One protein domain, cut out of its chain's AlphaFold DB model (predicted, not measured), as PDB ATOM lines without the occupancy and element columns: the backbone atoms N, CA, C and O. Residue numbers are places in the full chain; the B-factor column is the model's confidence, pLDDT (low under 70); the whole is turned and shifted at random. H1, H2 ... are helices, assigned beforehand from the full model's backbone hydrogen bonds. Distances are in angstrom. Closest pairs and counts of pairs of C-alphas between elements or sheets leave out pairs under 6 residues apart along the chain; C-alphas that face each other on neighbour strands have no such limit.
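AT A GLANCE: This is residues 116 to 142 and 207 to 227 of the 227 residues of an uncharacterized protein of Xylaria grammica (UniProt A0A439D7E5). Two helices, H1 and the longer H2, make a loose, open V, nearest where H1 begins and H2 ends. An unnamed stretch, residues 134 to 142, runs on from the end of H1. The printed part has 48 residues, with two named helices in the order H1, H2 and no named strand, and its class is all helix. It is only just compact, close to loose, with a radius of gyration of the C-alphas of 11.5 A, and spans 31 by 19 by 15 A.

IN THESE COORDINATES: H1, residues 123 to 133, begins at C-alpha 123 (404.937, 224.290, 526.783) and is 15.6 A long. H2, residues 207 to 224, is 25.3 A long and ends at C-alpha 224 (396.895, 228.210, 518.753).

HOW THE PARTS SIT: H1 and H2 only just touch, with 3 pairs of C-alphas within 8 A. The closest C-alphas are those of Asp 125 and Leu 224, 7.0 A apart. H2 touches H1 with residues 217 to 224 alone. They run opposite ways at a steep tilt of 44 degrees. In H1 and H2 every O i to N i+4 pair is within hydrogen-bond range.

THE WHOLE: The C-alphas farthest apart, of Arg 142 and Arg 227, are 34.3 A apart. Residues 143 to 206 are not printed; C-alphas 142 and 207 are 14.1 A apart across this cut. Residues 116 to 118, 134 to 142 and 226 to 227 have pLDDT under 70.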
ATOM      1  N   PRO A 116     388.094 222.121 517.009       63.16
ATOM      2  CA  PRO A 116     389.249 222.819 516.469       63.16
ATOM      3  C   PRO A 116     390.514 222.152 517.022       63.16
ATOM      4  O   PRO A 116     390.682 222.030 518.235       63.16
ATOM      5  N   GLU A 117     391.372 221.660 516.127       66.38
ATOM      6  CA  GLU A 117     392.681 221.129 516.495       66.38
ATOM      7  C   GLU A 117     393.529 222.316 516.977       66.38
ATOM      8  O   GLU A 117     394.110 223.056 516.184       66.38
ATOM      9  N   LEU A 118     393.523 222.560 518.289       67.81
ATOM     10  CA  LEU A 118     394.399 223.539 518.923       67.81
ATOM     11  C   LEU A 118     395.792 222.914 519.044       67.81
ATOM     12  O   LEU A 118     395.999 221.930 519.756       67.81
ATOM     13  N   GLY A 119     396.745 223.470 518.306       73.44
ATOM     14  CA  GLY A 119     398.109 222.974 518.222       73.44
ATOM     15  C   GLY A 119     398.964 223.572 519.320       73.44
ATOM     16  O   GLY A 119     399.544 224.640 519.147       73.44
ATOM     17  N   ALA A 120     399.094 222.867 520.440       76.00
ATOM     18  CA  ALA A 120     400.054 223.227 521.475       76.00
ATOM     19  C   ALA A 120     401.456 222.713 521.107       76.00
ATOM     20  O   ALA A 120     401.865 221.628 521.516       76.00
ATOM     21  N   SER A 121     402.177 223.477 520.283       77.94
ATOM     22  CA  SER A 121     403.545 223.124 519.873       77.94
ATOM     23  C   SER A 121     404.586 223.362 520.977       77.94
ATOM     24  O   SER A 121     405.574 222.632 521.054       77.94
ATOM     25  N   ASN A 122     404.344 224.339 521.859       81.88
ATOM     26  CA  ASN A 122     405.232 224.709 522.962       81.88
ATOM     27  C   ASN A 122     404.587 224.469 524.337       81.88
ATOM     28  O   ASN A 122     403.370 224.349 524.461       81.88
ATOM     29  N   ILE A 123     405.408 224.449 525.394       84.56
ATOM     30  CA  ILE A 123     404.937 224.290 526.783       84.56
ATOM     31  C   ILE A 123     403.973 225.423 527.165       84.56
ATOM     32  O   ILE A 123     402.920 225.156 527.735       84.56
ATOM     33  N   ASP A 124     404.292 226.666 526.797       79.94
ATOM     34  CA  ASP A 124     403.426 227.822 527.061       79.94
ATOM     35  C   ASP A 124     402.086 227.722 526.309       79.94
ATOM     36  O   ASP A 124     401.038 228.065 526.851       79.94
ATOM     37  N   ASP A 125     402.091 227.155 525.099       83.31
ATOM     38  CA  ASP A 125     400.876 226.911 524.311       83.31
ATOM     39  C   ASP A 125     399.985 225.849 524.969       83.31
ATOM     40  O   ASP A 125     398.763 225.977 524.984       83.31
ATOM     41  N   ALA A 126     400.592 224.817 525.563       82.69
ATOM     42  CA  ALA A 126     399.870 223.790 526.308       82.69
ATOM     43  C   ALA A 126     399.241 224.348 527.595       82.69
ATOM     44  O   ALA A 126     398.143 223.933 527.970       82.69
ATOM     45  N   PHE A 127     399.906 225.301 528.257       83.62
ATOM     46  CA  PHE A 127     399.333 226.012 529.399       83.62
ATOM     47  C   PHE A 127     398.161 226.904 528.996       83.62
ATOM     48  O   PHE A 127     397.166 226.913 529.718       83.62
ATOM     49  N   ASP A 128     398.235 227.598 527.859       81.00
ATOM     50  CA  ASP A 128     397.129 228.426 527.366       81.00
ATOM     51  C   ASP A 128     395.896 227.577 527.011       81.00
ATOM     52  O   ASP A 128     394.784 227.913 527.418       81.00
ATOM     53  N   VAL A 129     396.083 226.431 526.341       82.75
ATOM     54  CA  VAL A 129     394.990 225.476 526.066       82.75
ATOM     55  C   VAL A 129     394.377 224.945 527.369       82.75
ATOM     56  O   VAL A 129     393.157 224.852 527.494       82.75
ATOM     57  N   LEU A 130     395.202 224.621 528.370       82.06
ATOM     58  CA  LEU A 130     394.722 224.137 529.667       82.06
ATOM     59  C   LEU A 130     393.982 225.226 530.459       82.06
ATOM     60  O   LEU A 130     392.967 224.941 531.096       82.06
ATOM     61  N   ALA A 131     394.478 226.462 530.419       76.81
ATOM     62  CA  ALA A 131     393.857 227.606 531.071       76.81
ATOM     63  C   ALA A 131     392.493 227.955 530.458       76.81
ATOM     64  O   ALA A 131     391.624 228.446 531.174       76.81
ATOM     65  N   ASP A 132     392.279 227.679 529.168       73.62
ATOM     66  CA  ASP A 132     390.963 227.840 528.547       73.62
ATOM     67  C   ASP A 132     389.962 226.754 528.992       73.62
ATOM     68  O   ASP A 132     388.793 227.057 529.252       73.62
ATOM     69  N   VAL A 133     390.430 225.510 529.175       70.69
ATOM     70  CA  VAL A 133     389.621 224.385 529.692       70.69
ATOM     71  C   VAL A 133     389.230 224.590 531.157       70.69
ATOM     72  O   VAL A 133     388.119 224.234 531.570       70.69
ATOM     73  N   ASP A 134     390.116 225.181 531.959       68.75
ATOM     74  CA  ASP A 134     389.809 225.540 533.337       68.75
ATOM     75  C   ASP A 134     388.915 226.793 533.373       68.75
ATOM     76  O   ASP A 134     389.341 227.930 533.549       68.75
ATOM     77  N   SER A 135     387.608 226.566 533.226       55.56
ATOM     78  CA  SER A 135     386.535 227.569 533.337       55.56
ATOM     79  C   SER A 135     386.446 228.284 534.699       55.56
ATOM     80  O   SER A 135     385.495 229.041 534.937       55.56
ATOM     81  N   SER A 136     387.416 228.091 535.602       54.09
ATOM     82  CA  SER A 136     387.616 228.911 536.795       54.09
ATOM     83  C   SER A 136     388.064 230.320 536.381       54.09
ATOM     84  O   SER A 136     389.216 230.724 536.499       54.09
ATOM     85  N   GLY A 137     387.091 231.066 535.844       53.28
ATOM     86  CA  GLY A 137     387.263 232.283 535.068       53.28
ATOM     87  C   GLY A 137     388.402 233.156 535.554       53.28
ATOM     88  O   GLY A 137     388.435 233.526 536.729       53.28
ATOM     89  N   LEU A 138     389.297 233.476 534.615       55.94
ATOM     90  CA  LEU A 138     390.362 234.464 534.723       55.94
ATOM     91  C   LEU A 138     389.873 235.624 535.591       55.94
ATOM     92  O   LEU A 138     389.158 236.515 535.128       55.94
ATOM     93  N   LYS A 139     390.191 235.584 536.888       57.41
ATOM     94  CA  LYS A 139     389.860 236.666 537.809       57.41
ATOM     95  C   LYS A 139     390.773 237.804 537.406       57.41
ATOM     96  O   LYS A 139     391.904 237.897 537.875       57.41
ATOM     97  N   ILE A 140     390.307 238.622 536.469       60.44
ATOM     98  CA  ILE A 140     391.036 239.795 536.019       60.44
ATOM     99  C   ILE A 140     391.081 240.746 537.209       60.44
ATOM    100  O   ILE A 140     390.111 241.445 537.507       60.44
ATOM    101  N   ASP A 141     392.200 240.719 537.933       63.34
ATOM    102  CA  ASP A 141     392.465 241.669 539.002       63.34
ATOM    103  C   ASP A 141     392.596 243.055 538.373       63.34
ATOM    104  O   ASP A 141     393.545 243.330 537.639       63.34
ATOM    105  N   ARG A 142     391.617 243.917 538.633       69.88
ATOM    106  CA  ARG A 142     391.542 245.270 538.075       69.88
ATOM    107  C   ARG A 142     392.569 246.213 538.703       69.88
ATOM    108  O   ARG A 142     392.720 247.330 538.218       69.88
ATOM    109  N   GLU A 207     380.466 244.491 530.876       87.12
ATOM    110  CA  GLU A 207     380.383 244.187 529.446       87.12
ATOM    111  C   GLU A 207     381.746 244.367 528.781       87.12
ATOM    112  O   GLU A 207     382.243 243.422 528.183       87.12
ATOM    113  N   GLU A 208     382.430 245.486 529.032       85.62
ATOM    114  CA  GLU A 208     383.800 245.723 528.547       85.62
ATOM    115  C   GLU A 208     384.788 244.657 529.040       85.62
ATOM    116  O   GLU A 208     385.676 244.235 528.306       85.62
ATOM    117  N   ILE A 209     384.630 244.166 530.276       83.94
ATOM    118  CA  ILE A 209     385.436 243.053 530.800       83.94
ATOM    119  C   ILE A 209     385.179 241.767 530.016       83.94
ATOM    120  O   ILE A 209     386.126 241.037 529.730       83.94
ATOM    121  N   ALA A 210     383.915 241.467 529.715       86.31
ATOM    122  CA  ALA A 210     383.533 240.260 528.990       86.31
ATOM    123  C   ALA A 210     383.960 240.318 527.516       86.31
ATOM    124  O   ALA A 210     384.381 239.313 526.951       86.31
ATOM    125  N   GLU A 211     383.886 241.494 526.899       87.81
ATOM    126  CA  GLU A 211     384.411 241.728 525.556       87.81
ATOM    127  C   GLU A 211     385.929 241.604 525.534       87.81
ATOM    128  O   GLU A 211     386.478 240.951 524.654       87.81
ATOM    129  N   PHE A 212     386.613 242.150 526.538       85.56
ATOM    130  CA  PHE A 212     388.059 242.050 526.653       85.56
ATOM    131  C   PHE A 212     388.536 240.611 526.875       85.56
ATOM    132  O   PHE A 212     389.471 240.168 526.214       85.56
ATOM    133  N   THR A 213     387.888 239.847 527.763       84.50
ATOM    134  CA  THR A 213     388.215 238.422 527.939       84.50
ATOM    135  C   THR A 213     387.962 237.636 526.670       84.50
ATOM    136  O   THR A 213     388.756 236.762 526.339       84.50
ATOM    137  N   ARG A 214     386.867 237.928 525.964       87.44
ATOM    138  CA  ARG A 214     386.544 237.275 524.702       87.44
ATOM    139  C   ARG A 214     387.560 237.616 523.614       87.44
ATOM    140  O   ARG A 214     388.033 236.705 522.954       87.44
ATOM    141  N   ALA A 215     387.935 238.881 523.466       87.19
ATOM    142  CA  ALA A 215     388.933 239.310 522.490       87.19
ATOM    143  C   ALA A 215     390.314 238.692 522.769       87.19
ATOM    144  O   ALA A 215     390.997 238.263 521.843       87.19
ATOM    145  N   GLU A 216     390.719 238.596 524.040       85.19
ATOM    146  CA  GLU A 216     391.968 237.924 524.413       85.19
ATOM    147  C   GLU A 216     391.896 236.412 524.166       85.19
ATOM    148  O   GLU A 216     392.853 235.853 523.637       85.19
ATOM    149  N   LYS A 217     390.754 235.767 524.453       84.62
ATOM    150  CA  LYS A 217     390.513 234.357 524.102       84.62
ATOM    151  C   LYS A 217     390.614 234.128 522.599       84.62
ATOM    152  O   LYS A 217     391.376 233.273 522.170       84.62
ATOM    153  N   GLU A 218     389.938 234.945 521.795       87.81
ATOM    154  CA  GLU A 218     390.003 234.872 520.332       87.81
ATOM    155  C   GLU A 218     391.442 235.096 519.827       87.81
ATOM    156  O   GLU A 218     391.885 234.428 518.894       87.81
ATOM    157  N   ARG A 219     392.224 235.974 520.470       86.50
ATOM    158  CA  ARG A 219     393.643 236.185 520.146       86.50
ATOM    159  C   ARG A 219     394.511 234.973 520.496       86.50
ATOM    160  O   ARG A 219     395.401 234.631 519.714       86.50
ATOM    161  N   THR A 220     394.284 234.337 521.646       83.38
ATOM    162  CA  THR A 220     394.990 233.105 522.029       83.38
ATOM    163  C   THR A 220     394.588 231.934 521.142       83.38
ATOM    164  O   THR A 220     395.457 231.223 520.652       83.38
ATOM    165  N   GLU A 221     393.298 231.785 520.843       84.56
ATOM    166  CA  GLU A 221     392.771 230.768 519.934       84.56
ATOM    167  C   GLU A 221     393.334 230.957 518.525       84.56
ATOM    168  O   GLU A 221     393.811 229.998 517.937       84.56
ATOM    169  N   ALA A 222     393.392 232.185 517.999       85.94
ATOM    170  CA  ALA A 222     393.991 232.462 516.692       85.94
ATOM    171  C   ALA A 222     395.497 232.148 516.639       85.94
ATOM    172  O   ALA A 222     396.016 231.801 515.581       85.94
ATOM    173  N   ARG A 223     396.206 232.270 517.771       84.06
ATOM    174  CA  ARG A 223     397.625 231.897 517.899       84.06
ATOM    175  C   ARG A 223     397.820 230.379 517.934       84.06
ATOM    176  O   ARG A 223     398.832 229.896 517.437       84.06
ATOM    177  N   LEU A 224     396.876 229.662 518.540       82.44
ATOM    178  CA  LEU A 224     396.895 228.210 518.753       82.44
ATOM    179  C   LEU A 224     396.199 227.422 517.636       82.44
ATOM    180  O   LEU A 224     396.374 226.207 517.541       82.44
ATOM    181  N   ALA A 225     395.397 228.089 516.808       81.00
ATOM    182  CA  ALA A 225     394.722 227.488 515.676       81.00
ATOM    183  C   ALA A 225     395.768 226.968 514.688       81.00
ATOM    184  O   ALA A 225     396.542 227.731 514.105       81.00
ATOM    185  N   VAL A 226     395.786 225.648 514.508       67.25
ATOM    186  CA  VAL A 226     396.598 225.006 513.476       67.25
ATOM    187  C   VAL A 226     396.052 225.443 512.118       67.25
ATOM    188  O   VAL A 226     394.847 225.368 511.874       67.25
ATOM    189  N   ARG A 227     396.939 225.951 511.263       53.91
ATOM    190  CA  ARG A 227     396.613 226.331 509.887       53.91
ATOM    191  C   ARG A 227     396.595 225.120 508.966       53.91
ATOM    192  O   ARG A 227     397.495 224.266 509.125       53.91
TER     193      ARG A 227